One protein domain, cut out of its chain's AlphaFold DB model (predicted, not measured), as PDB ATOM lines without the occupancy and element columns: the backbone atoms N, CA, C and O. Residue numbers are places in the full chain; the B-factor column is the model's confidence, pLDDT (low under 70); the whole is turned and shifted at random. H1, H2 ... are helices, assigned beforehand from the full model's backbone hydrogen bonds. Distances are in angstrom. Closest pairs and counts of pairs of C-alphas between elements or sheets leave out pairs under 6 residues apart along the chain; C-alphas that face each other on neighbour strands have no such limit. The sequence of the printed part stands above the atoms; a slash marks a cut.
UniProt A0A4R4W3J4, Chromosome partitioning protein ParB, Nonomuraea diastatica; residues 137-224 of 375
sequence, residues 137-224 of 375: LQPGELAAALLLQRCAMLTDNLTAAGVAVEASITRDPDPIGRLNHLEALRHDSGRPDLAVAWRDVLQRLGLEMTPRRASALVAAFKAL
ATOM      1  N   LEU A 137      -6.329  36.209 -19.687       68.69
ATOM      2  CA  LEU A 137      -6.924  37.551 -19.644       68.69
ATOM      3  C   LEU A 137      -8.394  37.462 -19.231       68.69
ATOM      4  O   LEU A 137      -9.157  36.658 -19.789       68.69
ATOM      5  N   GLN A 138      -8.791  38.309 -18.284       77.69
ATOM      6  CA  GLN A 138     -10.192  38.417 -17.913       77.69
ATOM      7  C   GLN A 138     -11.004  38.946 -19.106       77.69
ATOM      8  O   GLN A 138     -10.458  39.633 -19.979       77.69
ATOM      9  N   PRO A 139     -12.312  38.643 -19.200       80.38
ATOM     10  CA  PRO A 139     -13.111  39.060 -20.347       80.38
ATOM     11  C   PRO A 139     -13.062  40.575 -20.609       80.38
ATOM     12  O   PRO A 139     -12.973  40.974 -21.770       80.38
ATOM     13  N   GLY A 140     -13.072  41.418 -19.571       78.38
ATOM     14  CA  GLY A 140     -12.967  42.873 -19.737       78.38
ATOM     15  C   GLY A 140     -11.627  43.303 -20.340       78.38
ATOM     16  O   GLY A 140     -11.590  44.076 -21.299       78.38
ATOM     17  N   GLU A 141     -10.529  42.739 -19.840       76.75
ATOM     18  CA  GLU A 141      -9.173  43.009 -20.331       76.75
ATOM     19  C   GLU A 141      -8.993  42.560 -21.784       76.75
ATOM     20  O   GLU A 141      -8.441  43.290 -22.609       76.75
ATOM     21  N   LEU A 142      -9.514  41.380 -22.124       83.06
ATOM     22  CA  LEU A 142      -9.485  40.850 -23.482       83.06
ATOM     23  C   LEU A 142     -10.304  41.721 -24.447       83.06
ATOM     24  O   LEU A 142      -9.877  41.956 -25.576       83.06
ATOM     25  N   ALA A 143     -11.462  42.230 -24.020       85.62
ATOM     26  CA  ALA A 143     -12.272  43.135 -24.832       85.62
ATOM     27  C   ALA A 143     -11.543  44.458 -25.115       85.62
ATOM     28  O   ALA A 143     -11.500  44.911 -26.262       85.62
ATOM     29  N   ALA A 144     -10.928  45.046 -24.084       82.62
ATOM     30  CA  ALA A 144     -10.121  46.253 -24.217       82.62
ATOM     31  C   ALA A 144      -8.923  46.023 -25.154       82.62
ATOM     32  O   ALA A 144      -8.682  46.826 -26.054       82.62
ATOM     33  N   ALA A 145      -8.223  44.894 -25.012       82.19
ATOM     34  CA  ALA A 145      -7.123  44.501 -25.889       82.19
ATOM     35  C   ALA A 145      -7.542  44.422 -27.366       82.19
ATOM     36  O   ALA A 145      -6.872  44.984 -28.236       82.19
ATOM     37  N   LEU A 146      -8.677  43.772 -27.651       88.00
ATOM     38  CA  LEU A 146      -9.232  43.666 -29.004       88.00
ATOM     39  C   LEU A 146      -9.557  45.043 -29.599       88.00
ATOM     40  O   LEU A 146      -9.242  45.298 -30.763       88.00
ATOM     41  N   LEU A 147     -10.160  45.937 -28.810       89.56
ATOM     42  CA  LEU A 147     -10.471  47.306 -29.232       89.56
ATOM     43  C   LEU A 147      -9.210  48.110 -29.534       89.56
ATOM     44  O   LEU A 147      -9.117  48.733 -30.589       89.56
ATOM     45  N   LEU A 148      -8.223  48.068 -28.640       85.88
ATOM     46  CA  LEU A 148      -6.975  48.806 -28.803       85.88
ATOM     47  C   LEU A 148      -6.186  48.320 -30.021       85.88
ATOM     48  O   LEU A 148      -5.660  49.148 -30.764       85.88
ATOM     49  N   GLN A 149      -6.146  47.008 -30.269       85.69
ATOM     50  CA  GLN A 149      -5.512  46.468 -31.470       85.69
ATOM     51  C   GLN A 149      -6.247  46.896 -32.742       85.69
ATOM     52  O   GLN A 149      -5.607  47.220 -33.743       85.69
ATOM     53  N   ARG A 150      -7.583  46.917 -32.712       91.69
ATOM     54  CA  ARG A 150      -8.382  47.393 -33.842       91.69
ATOM     55  C   ARG A 150      -8.147  48.882 -34.113       91.69
ATOM     56  O   ARG A 150      -7.967  49.245 -35.269       91.69
ATOM     57  N   CYS A 151      -8.078  49.716 -33.072       89.50
ATOM     58  CA  CYS A 151      -7.735  51.138 -33.193       89.50
ATOM     59  C   CYS A 151      -6.360  51.330 -33.833       89.50
ATOM     60  O   CYS A 151      -6.199  52.148 -34.730       89.50
ATOM     61  N   ALA A 152      -5.379  50.551 -33.383       84.56
ATOM     62  CA  ALA A 152      -4.021  50.591 -33.896       84.56
ATOM     63  C   ALA A 152      -3.966  50.247 -35.396       84.56
ATOM     64  O   ALA A 152      -3.426  51.009 -36.186       84.56
ATOM     65  N   MET A 153      -4.629  49.165 -35.816       88.44
ATOM     66  CA  MET A 153      -4.721  48.799 -37.238       88.44
ATOM     67  C   MET A 153      -5.473  49.840 -38.071       88.44
ATOM     68  O   MET A 153      -5.082  50.118 -39.198       88.44
ATOM     69  N   LEU A 154      -6.540  50.429 -37.528       92.69
ATOM     70  CA  LEU A 154      -7.293  51.466 -38.230       92.69
ATOM     71  C   LEU A 154      -6.467  52.752 -38.369       92.69
ATOM     72  O   LEU A 154      -6.509  53.391 -39.413       92.69
ATOM     73  N   THR A 155      -5.670  53.092 -37.356       89.50
ATOM     74  CA  THR A 155      -4.715  54.209 -37.411       89.50
ATOM     75  C   THR A 155      -3.667  53.975 -38.498       89.50
ATOM     76  O   THR A 155      -3.432  54.871 -39.306       89.50
ATOM     77  N   ASP A 156      -3.089  52.768 -38.563       87.56
ATOM     78  CA  ASP A 156      -2.128  52.386 -39.606       87.56
ATOM     79  C   ASP A 156      -2.766  52.527 -41.008       87.56
ATOM     80  O   ASP A 156      -2.179  53.146 -41.895       87.56
ATOM     81  N   ASN A 157      -3.998  52.027 -41.191       92.12
ATOM     82  CA  ASN A 157      -4.743  52.117 -42.453       92.12
ATOM     83  C   ASN A 157      -5.036  53.571 -42.870       92.12
ATOM     84  O   ASN A 157      -4.838  53.929 -44.029       92.12
ATOM     85  N   LEU A 158      -5.506  54.408 -41.936       91.75
ATOM     86  CA  LEU A 158      -5.808  55.824 -42.181       91.75
ATOM     87  C   LEU A 158      -4.543  56.605 -42.549       91.75
ATOM     88  O   LEU A 158      -4.532  57.326 -43.546       91.75
ATOM     89  N   THR A 159      -3.461  56.391 -41.801       90.31
ATOM     90  CA  THR A 159      -2.173  57.055 -42.039       90.31
ATOM     91  C   THR A 159      -1.592  56.658 -43.397       90.31
ATOM     92  O   THR A 159      -1.164  57.521 -44.160       90.31
ATOM     93  N   ALA A 160      -1.628  55.366 -43.744       89.31
ATOM     94  CA  ALA A 160      -1.174  54.876 -45.045       89.31
ATOM     95  C   ALA A 160      -2.005  55.432 -46.215       89.31
ATOM     96  O   ALA A 160      -1.490  55.601 -47.318       89.31
ATOM     97  N   ALA A 161      -3.280  55.747 -45.973       91.12
ATOM     98  CA  ALA A 161      -4.165  56.388 -46.939       91.12
ATOM     99  C   ALA A 161      -4.018  57.922 -47.000       91.12
ATOM    100  O   ALA A 161      -4.755  58.562 -47.749       91.12
ATOM    101  N   GLY A 162      -3.098  58.513 -46.228       92.12
ATOM    102  CA  GLY A 162      -2.868  59.959 -46.175       92.12
ATOM    103  C   GLY A 162      -3.885  60.737 -45.335       92.12
ATOM    104  O   GLY A 162      -3.905  61.964 -45.395       92.12
ATOM    105  N   VAL A 163      -4.728  60.059 -44.548       92.06
ATOM    106  CA  VAL A 163      -5.655  60.710 -43.616       92.06
ATOM    107  C   VAL A 163      -4.897  61.057 -42.337       92.06
ATOM    108  O   VAL A 163      -4.350  60.178 -41.670       92.06
ATOM    109  N   ALA A 164      -4.864  62.343 -41.985       90.25
ATOM    110  CA  ALA A 164      -4.207  62.803 -40.769       90.25
ATOM    111  C   ALA A 164      -4.964  62.306 -39.526       90.25
ATOM    112  O   ALA A 164      -6.144  62.597 -39.347       90.25
ATOM    113  N   VAL A 165      -4.269  61.568 -38.658       89.38
ATOM    114  CA  VAL A 165      -4.789  61.139 -37.355       89.38
ATOM    115  C   VAL A 165      -4.118  61.975 -36.276       89.38
ATOM    116  O   VAL A 165      -2.895  61.953 -36.132       89.38
ATOM    117  N   GLU A 166      -4.908  62.723 -35.513       88.38
ATOM    118  CA  GLU A 166      -4.375  63.537 -34.427       88.38
ATOM    119  C   GLU A 166      -3.774  62.679 -33.308       88.38
ATOM    120  O   GLU A 166      -4.343  61.669 -32.885       88.38
ATOM    121  N   ALA A 167      -2.653  63.139 -32.745       78.69
ATOM    122  CA  ALA A 167      -2.008  62.469 -31.619       78.69
ATOM    123  C   ALA A 167      -2.906  62.407 -30.365       78.69
ATOM    124  O   ALA A 167      -2.728  61.512 -29.539       78.69
ATOM    125  N   SER A 168      -3.859  63.334 -30.219       81.12
ATOM    126  CA  SER A 168      -4.887  63.341 -29.167       81.12
ATOM    127  C   SER A 168      -5.733  62.060 -29.207       81.12
ATOM    128  O   SER A 168      -5.892  61.397 -28.183       81.12
ATOM    129  N   ILE A 169      -6.174  61.648 -30.401       85.25
ATOM    130  CA  ILE A 169      -6.961  60.431 -30.637       85.25
ATOM    131  C   ILE A 169      -6.111  59.198 -30.342       85.25
ATOM    132  O   ILE A 169      -6.530  58.301 -29.609       85.25
ATOM    133  N   THR A 170      -4.879  59.148 -30.855       74.19
ATOM    134  CA  THR A 170      -3.981  58.008 -30.617       74.19
ATOM    135  C   THR A 170      -3.595  57.870 -29.141       74.19
ATOM    136  O   THR A 170      -3.314  56.767 -28.681       74.19
ATOM    137  N   ARG A 171      -3.611  58.949 -28.354       75.50
ATOM    138  CA  ARG A 171      -3.261  58.915 -26.924       75.50
ATOM    139  C   ARG A 171      -4.451  58.716 -25.988       75.50
ATOM    140  O   ARG A 171      -4.215  58.437 -24.817       75.50
ATOM    141  N   ASP A 172      -5.689  58.762 -26.480       76.25
ATOM    142  CA  ASP A 172      -6.900  58.602 -25.662       76.25
ATOM    143  C   ASP A 172      -6.896  57.261 -24.896       76.25
ATOM    144  O   ASP A 172      -6.933  56.201 -25.532       76.25
ATOM    145  N   PRO A 173      -6.811  57.255 -23.553       70.12
ATOM    146  CA  PRO A 173      -6.727  56.024 -22.778       70.12
ATOM    147  C   PRO A 173      -8.018  55.193 -22.808       70.12
ATOM    148  O   PRO A 173      -7.963  54.023 -22.423       70.12
ATOM    149  N   ASP A 174      -9.156  55.749 -23.243       79.69
ATOM    150  CA  ASP A 174     -10.400  55.003 -23.426       79.69
ATOM    151  C   ASP A 174     -10.419  54.275 -24.788       79.69
ATOM    152  O   ASP A 174     -10.501  54.913 -25.841       79.69
ATOM    153  N   PRO A 175     -10.397  52.925 -24.816       83.50
ATOM    154  CA  PRO A 175     -10.468  52.165 -26.062       83.50
ATOM    155  C   PRO A 175     -11.749  52.418 -26.866       83.50
ATOM    156  O   PRO A 175     -11.746  52.245 -28.086       83.50
ATOM    157  N   ILE A 176     -12.852  52.759 -26.191       87.19
ATOM    158  CA  ILE A 176     -14.157  52.947 -26.827       87.19
ATOM    159  C   ILE A 176     -14.209  54.316 -27.502       87.19
ATOM    160  O   ILE A 176     -14.477  54.374 -28.705       87.19
ATOM    161  N   GLY A 177     -13.917  55.386 -26.754       87.06
ATOM    162  CA  GLY A 177     -13.797  56.750 -27.271       87.06
ATOM    163  C   GLY A 177     -12.833  56.822 -28.451       87.06
ATOM    164  O   GLY A 177     -13.212  57.263 -29.537       87.06
ATOM    165  N   ARG A 178     -11.640  56.239 -28.297       89.56
ATOM    166  CA  ARG A 178     -10.645  56.136 -29.367       89.56
ATOM    167  C   ARG A 178     -11.189  55.483 -30.638       89.56
ATOM    168  O   ARG A 178     -10.998  56.022 -31.728       89.56
ATOM    169  N   LEU A 179     -11.852  54.326 -30.528       92.94
ATOM    170  CA  LEU A 179     -12.406  53.647 -31.701       92.94
ATOM    171  C   LEU A 179     -13.487  54.498 -32.372       92.94
ATOM    172  O   LEU A 179     -13.515  54.572 -33.596       92.94
ATOM    173  N   ASN A 180     -14.363  55.133 -31.590       93.38
ATOM    174  CA  ASN A 180     -15.427  55.975 -32.129       93.38
ATOM    175  C   ASN A 180     -14.850  57.165 -32.916       93.38
ATOM    176  O   ASN A 180     -15.312  57.423 -34.024       93.38
ATOM    177  N   HIS A 181     -13.810  57.831 -32.402       93.88
ATOM    178  CA  HIS A 181     -13.127  58.918 -33.116       93.88
ATOM    179  C   HIS A 181     -12.471  58.442 -34.421       93.88
ATOM    180  O   HIS A 181     -12.607  59.089 -35.456       93.88
ATOM    181  N   LEU A 182     -11.799  57.286 -34.410       94.38
ATOM    182  CA  LEU A 182     -11.173  56.732 -35.617       94.38
ATOM    183  C   LEU A 182     -12.202  56.287 -36.667       94.38
ATOM    184  O   LEU A 182     -11.986  56.471 -37.863       94.38
ATOM    185  N   GLU A 183     -13.321  55.697 -36.243       94.88
ATOM    186  CA  GLU A 183     -14.414  55.314 -37.145       94.88
ATOM    187  C   GLU A 183     -15.119  56.549 -37.732       94.88
ATOM    188  O   GLU A 183     -15.497  56.512 -38.902       94.88
ATOM    189  N   ALA A 184     -15.233  57.648 -36.973       94.12
ATOM    190  CA  ALA A 184     -15.716  58.932 -37.482       94.12
ATOM    191  C   ALA A 184     -14.769  59.500 -38.553       94.12
ATOM    192  O   ALA A 184     -15.205  59.742 -39.672       94.12
ATOM    193  N   LEU A 185     -13.458  59.564 -38.284       94.00
ATOM    194  CA  LEU A 185     -12.459  59.982 -39.282       94.00
ATOM    195  C   LEU A 185     -12.493  59.119 -40.555       94.00
ATOM    196  O   LEU A 185     -12.385  59.621 -41.675       94.00
ATOM    197  N   ARG A 186     -12.657  57.801 -40.404       95.38
ATOM    198  CA  ARG A 186     -12.806  56.878 -41.539       95.38
ATOM    199  C   ARG A 186     -14.071  57.169 -42.352       95.38
ATOM    200  O   ARG A 186     -14.052  57.064 -43.577       95.38
ATOM    201  N   HIS A 187     -15.172  57.488 -41.679       94.00
ATOM    202  CA  HIS A 187     -16.421  57.846 -42.335       94.00
ATOM    203  C   HIS A 187     -16.296  59.185 -43.075       94.00
ATOM    204  O   HIS A 187     -16.614  59.253 -44.259       94.00
ATOM    205  N   ASP A 188     -15.753  60.209 -42.416       93.50
ATOM    206  CA  ASP A 188     -15.617  61.567 -42.956       93.50
ATOM    207  C   ASP A 188     -14.618  61.643 -44.116       93.50
ATOM    208  O   ASP A 188     -14.782  62.440 -45.036       93.50
ATOM    209  N   SER A 189     -13.617  60.760 -44.129       91.31
ATOM    210  CA  SER A 189     -12.705  60.598 -45.269       91.31
ATOM    211  C   SER A 189     -13.330  59.865 -46.465       91.31
ATOM    212  O   SER A 189     -12.707  59.798 -47.522       91.31
ATOM    213  N   GLY A 190     -14.541  59.308 -46.334       91.31
ATOM    214  CA  GLY A 190     -15.219  58.586 -47.414       91.31
ATOM    215  C   GLY A 190     -14.552  57.258 -47.784       91.31
ATOM    216  O   GLY A 190     -14.675  56.802 -48.920       91.31
ATOM    217  N   ARG A 191     -13.826  56.633 -46.844       88.56
ATOM    218  CA  ARG A 191     -12.993  55.440 -47.082       88.56
ATOM    219  C   ARG A 191     -13.504  54.203 -46.330       88.56
ATOM    220  O   ARG A 191     -12.925  53.789 -45.318       88.56
ATOM    221  N   PRO A 192     -14.613  53.580 -46.779       89.69
ATOM    222  CA  PRO A 192     -15.141  52.367 -46.154       89.69
ATOM    223  C   PRO A 192     -14.198  51.164 -46.272       89.69
ATOM    224  O   PRO A 192     -14.236  50.275 -45.424       89.69
ATOM    225  N   ASP A 193     -13.321  51.169 -47.277       91.69
ATOM    226  CA  ASP A 193     -12.300  50.155 -47.546       91.69
ATOM    227  C   ASP A 193     -11.253  50.025 -46.431       91.69
ATOM    228  O   ASP A 193     -10.667  48.960 -46.264       91.69
ATOM    229  N   LEU A 194     -11.052  51.071 -45.623       92.69
ATOM    230  CA  LEU A 194     -10.061  51.078 -44.541       92.69
ATOM    231  C   LEU A 194     -10.548  50.395 -43.254       92.69
ATOM    232  O   LEU A 194      -9.815  50.351 -42.262       92.69
ATOM    233  N   ALA A 195     -11.781  49.876 -43.242       92.62
ATOM    234  CA  ALA A 195     -12.347  49.189 -42.089       92.62
ATOM    235  C   ALA A 195     -11.525  47.948 -41.700       92.62
ATOM    236  O   ALA A 195     -11.066  47.177 -42.540       92.62
ATOM    237  N   VAL A 196     -11.378  47.725 -40.395       93.94
ATOM    238  CA  VAL A 196     -10.593  46.605 -39.861       93.94
ATOM    239  C   VAL A 196     -11.514  45.444 -39.493       93.94
ATOM    240  O   VAL A 196     -12.333  45.556 -38.574       93.94
ATOM    241  N   ALA A 197     -11.363  44.306 -40.175       94.12
ATOM    242  CA  ALA A 197     -12.150  43.114 -39.886       94.12
ATOM    243  C   ALA A 197     -11.658  42.394 -38.620       94.12
ATOM    244  O   ALA A 197     -10.461  42.295 -38.347       94.12
ATOM    245  N   TRP A 198     -12.587  41.794 -37.865       93.94
ATOM    246  CA  TRP A 198     -12.246  41.035 -36.653       93.94
ATOM    247  C   TRP A 198     -11.301  39.863 -36.918       93.94
ATOM    248  O   TRP A 198     -10.471  39.558 -36.071       93.94
ATOM    249  N   ARG A 199     -11.404  39.217 -38.084       93.19
ATOM    250  CA  ARG A 199     -10.483  38.142 -38.476       93.19
ATOM    251  C   ARG A 199      -9.033  38.625 -38.454       93.19
ATOM    252  O   ARG A 199      -8.181  37.944 -37.896       93.19
ATOM    253  N   ASP A 200      -8.782  39.807 -39.001       91.38
ATOM    254  CA  ASP A 200      -7.433  40.341 -39.144       91.38
ATOM    255  C   ASP A 200      -6.886  40.778 -37.778       91.38
ATOM    256  O   ASP A 200      -5.727  40.520 -37.470       91.38
ATOM    257  N   VAL A 201      -7.738  41.337 -36.905       89.38
ATOM    258  CA  VAL A 201      -7.387  41.632 -35.498       89.38
ATOM    259  C   VAL A 201      -6.952  40.365 -34.763       89.38
ATOM    260  O   VAL A 201      -5.919  40.355 -34.095       89.38
ATOM    261  N   LEU A 202      -7.729  39.288 -34.890       85.94
ATOM    262  CA  LEU A 202      -7.461  38.018 -34.215       85.94
ATOM    263  C   LEU A 202      -6.191  37.351 -34.739       85.94
ATOM    264  O   LEU A 202      -5.361  36.917 -33.941       85.94
ATOM    265  N   GLN A 203      -6.004  37.344 -36.061       83.69
ATOM    266  CA  GLN A 203      -4.782  36.859 -36.696       83.69
ATOM    267  C   GLN A 203      -3.564  37.664 -36.234       83.69
ATOM    268  O   GLN A 203      -2.524  37.086 -35.928       83.69
ATOM    269  N   ARG A 204      -3.695  38.992 -36.128       77.19
ATOM    270  CA  ARG A 204      -2.610  39.879 -35.692       77.19
ATOM    271  C   ARG A 204      -2.217  39.674 -34.228       77.19
ATOM    272  O   ARG A 204      -1.065  39.931 -33.889       77.19
ATOM    273  N   LEU A 205      -3.152  39.237 -33.384       75.44
ATOM    274  CA  LEU A 205      -2.922  38.928 -31.965       75.44
ATOM    275  C   LEU A 205      -2.573  37.457 -31.703       75.44
ATOM    276  O   LEU A 205      -2.282  37.109 -30.562       75.44
ATOM    277  N   GLY A 206      -2.641  36.587 -32.715       74.12
ATOM    278  CA  GLY A 206      -2.452  35.146 -32.536       74.12
ATOM    279  C   GLY A 206      -3.521  34.499 -31.647       74.12
ATOM    280  O   GLY A 206      -3.232  33.543 -30.932       74.12
ATOM    281  N   LEU A 207      -4.746  35.037 -31.645       78.44
ATOM    282  CA  LEU A 207      -5.839  34.570 -30.793       78.44
ATOM    283  C   LEU A 207      -6.704  33.515 -31.489       78.44
ATOM    284  O   LEU A 207      -7.335  33.786 -32.511       78.44
ATOM    285  N   GLU A 208      -6.839  32.350 -30.860       79.12
ATOM    286  CA  GLU A 208      -7.759  31.291 -31.286       79.12
ATOM    287  C   GLU A 208      -9.180  31.560 -30.760       79.12
ATOM    288  O   GLU A 208      -9.628  31.022 -29.746       79.12
ATOM    289  N   MET A 209      -9.918  32.447 -31.430       84.00
ATOM    290  CA  MET A 209     -11.360  32.615 -31.209       84.00
ATOM    291  C   MET A 209     -12.087  32.993 -32.497       84.00
ATOM    292  O   MET A 209     -11.479  33.402 -33.479       84.00
ATOM    293  N   THR A 210     -13.416  32.881 -32.502       88.81
ATOM    294  CA  THR A 210     -14.208  33.259 -33.678       88.81
ATOM    295  C   THR A 210     -14.443  34.776 -33.740       88.81
ATOM    296  O   THR A 210     -14.652  35.406 -32.696       88.81
ATOM    297  N   PRO A 211     -14.535  35.375 -34.946       92.25
ATOM    298  CA  PRO A 211     -14.923  36.779 -35.118       92.25
ATOM    299  C   PRO A 211     -16.244  37.135 -34.425       92.25
ATOM    300  O   PRO A 211     -16.378  38.200 -33.826       92.25
ATOM    301  N   ARG A 212     -17.215  36.209 -34.437       89.19
ATOM    302  CA  ARG A 212     -18.504  36.369 -33.750       89.19
ATOM    303  C   ARG A 212     -18.328  36.521 -32.238       89.19
ATOM    304  O   ARG A 212     -18.985  37.364 -31.631       89.19
ATOM    305  N   ARG A 213     -17.439  35.727 -31.630       85.31
ATOM    306  CA  ARG A 213     -17.136  35.807 -30.197       85.31
ATOM    307  C   ARG A 213     -16.416  37.107 -29.848       85.31
ATOM    308  O   ARG A 213     -16.815  37.746 -28.882       85.31
ATOM    309  N   ALA A 214     -15.426  37.518 -30.643       88.81
ATOM    310  CA  ALA A 214     -14.745  38.804 -30.472       88.81
ATOM    311  C   ALA A 214     -15.734  39.980 -30.543       88.81
ATOM    312  O   ALA A 214     -15.761  40.829 -29.654       88.81
ATOM    313  N   SER A 215     -16.623  39.975 -31.540       90.62
ATOM    314  CA  SER A 215     -17.657  41.003 -31.684       90.62
ATOM    315  C   SER A 215     -18.629  41.027 -30.502       90.62
ATOM    316  O   SER A 215     -18.977  42.104 -30.028       90.62
ATOM    317  N   ALA A 216     -19.066  39.864 -30.009       85.00
ATOM    318  CA  ALA A 216     -19.957  39.781 -28.851       85.00
ATOM    319  C   ALA A 216     -19.278  40.260 -27.557       85.00
ATOM    320  O   ALA A 216     -19.908  40.930 -26.742       85.00
ATOM    321  N   LEU A 217     -17.992  39.938 -27.390       86.38
ATOM    322  CA  LEU A 217     -17.171  40.374 -26.265       86.38
ATOM    323  C   LEU A 217     -17.036  41.897 -26.229       86.38
ATOM    324  O   LEU A 217     -17.327  42.522 -25.212       86.38
ATOM    325  N   VAL A 218     -16.673  42.492 -27.363       89.50
ATOM    326  CA  VAL A 218     -16.535  43.942 -27.494       89.50
ATOM    327  C   VAL A 218     -17.880  44.652 -27.351       89.50
ATOM    328  O   VAL A 218     -17.946  45.688 -26.699       89.50
ATOM    329  N   ALA A 219     -18.970  44.096 -27.885       87.19
ATOM    330  CA  ALA A 219     -20.303  44.675 -27.715       87.19
ATOM    331  C   ALA A 219     -20.740  44.714 -26.241       87.19
ATOM    332  O   ALA A 219     -21.235  45.738 -25.779       87.19
ATOM    333  N   ALA A 220     -20.514  43.630 -25.489       83.56
ATOM    334  CA  ALA A 220     -20.803  43.602 -24.056       83.56
ATOM    335  C   ALA A 220     -19.941  44.613 -23.286       83.56
ATOM    336  O   ALA A 220     -20.450  45.308 -22.415       83.56
ATOM    337  N   PHE A 221     -18.661  44.733 -23.643       85.31
ATOM    338  CA  PHE A 221     -17.753  45.709 -23.040       85.31
ATOM    339  C   PHE A 221     -18.162  47.160 -23.323       85.31
ATOM    340  O   PHE A 221     -18.100  47.989 -22.428       85.31
ATOM    341  N   LYS A 222     -18.636  47.467 -24.538       86.38
ATOM    342  CA  LYS A 222     -19.134  48.808 -24.889       86.38
ATOM    343  C   LYS A 222     -20.406  49.199 -24.134       86.38
ATOM    344  O   LYS A 222     -20.630  50.380 -23.907       86.38
ATOM    345  N   ALA A 223     -21.253  48.224 -23.813       85.94
ATOM    346  CA  ALA A 223     -22.558  48.455 -23.200       85.94
ATOM    347  C   ALA A 223     -22.518  48.527 -21.665       85.94
ATOM    348  O   ALA A 223     -23.473  48.999 -21.056       85.94
ATOM    349  N   LEU A 224     -21.451  48.030 -21.033       85.88
ATOM    350  CA  LEU A 224     -21.310  48.009 -19.579       85.88
ATOM    351  C   LEU A 224     -20.277  49.053 -19.130       85.88
ATOM    352  O   LEU A 224     -19.204  49.134 -19.730       85.88
TER     353      LEU A 224
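This is residues 137 to 224 of the 375 residues of the protein "Chromosome partitioning protein ParB" of Nonomuraea diastatica (UniProt A0A4R4W3J4). What does the model look like? One long helix, H1, makes most of the length of the domain and serves as its core, with H3 side by side with it and the short H2 packed on H3. H4 and H5 both cross H1, and they meet each other at a corner where H5 begins. What is it made of? The printed part has 88 residues with five named helices, in the order H1, H2, H3, H4, H5, and no named strand, so the class is all helix. How tightly is it drawn together? It is compact, with a radius of gyration of the C-alphas of 12.7 A, and its spans are 35 by 23 by 18 A, only just elongated.

Where does the first helix run? H1 is residues 139 to 160, from C-alpha 139 at (-13.111, 39.060, -20.347) to C-alpha 160 at (-1.174, 54.876, -45.045), a length of 31.7 A. What follows it? H2 is residues 167 to 171, and H3 is residues 175 to 188, 20.0 A long. Where are the last two helices? H4 is residues 198 to 205. H5 is residues 211 to 223, 18.3 A long, and ends with C-alpha 223 at (-22.558, 48.455, -23.200).

What touches H1, the hub? H3 touches it at a shallow tilt of 30 degrees, the same way, with the C-alphas of Cys 151 and Leu 179 closest at 5.5 A. H4 is about perpendicular to it at 82 degrees and touches residues 146 to 153 of H1 alone, with the C-alphas of Arg 150 and Val 201 closest at 6.1 A. H5, also about perpendicular at 76 degrees, touches residues 139 to 147 of H1 alone, closest at the C-alphas of Ala 143 and Val 218, 5.1 A apart. How do the other helices stand? H2 touches residues 178 to 182 of H3 alone, closest at the C-alphas of Ile 169 and Arg 178, 5.8 A. H4 touches residues 211 to 215 of H5 alone, closest at the C-alphas of Trp 198 and Pro 211, 5.3 A, about perpendicular at 87 degrees. H2 is apart from H4 and H5, and H3 is apart from H4. What do the backbones show? In H1, H2, H3, H4 and H5 every O i to N i+4 pair is within hydrogen-bond range.

How large is it? The two C-alphas farthest apart, those of Gln 138 and Gly 162, are 36.3 A apart. Is there a cut or a long link? The printed part has no cut and no long link; the links H2 to H3 and H4 to H5 are tight. Where is confidence low? The mean pLDDT of the printed part is 86.9, and residue 137 alone is under 70.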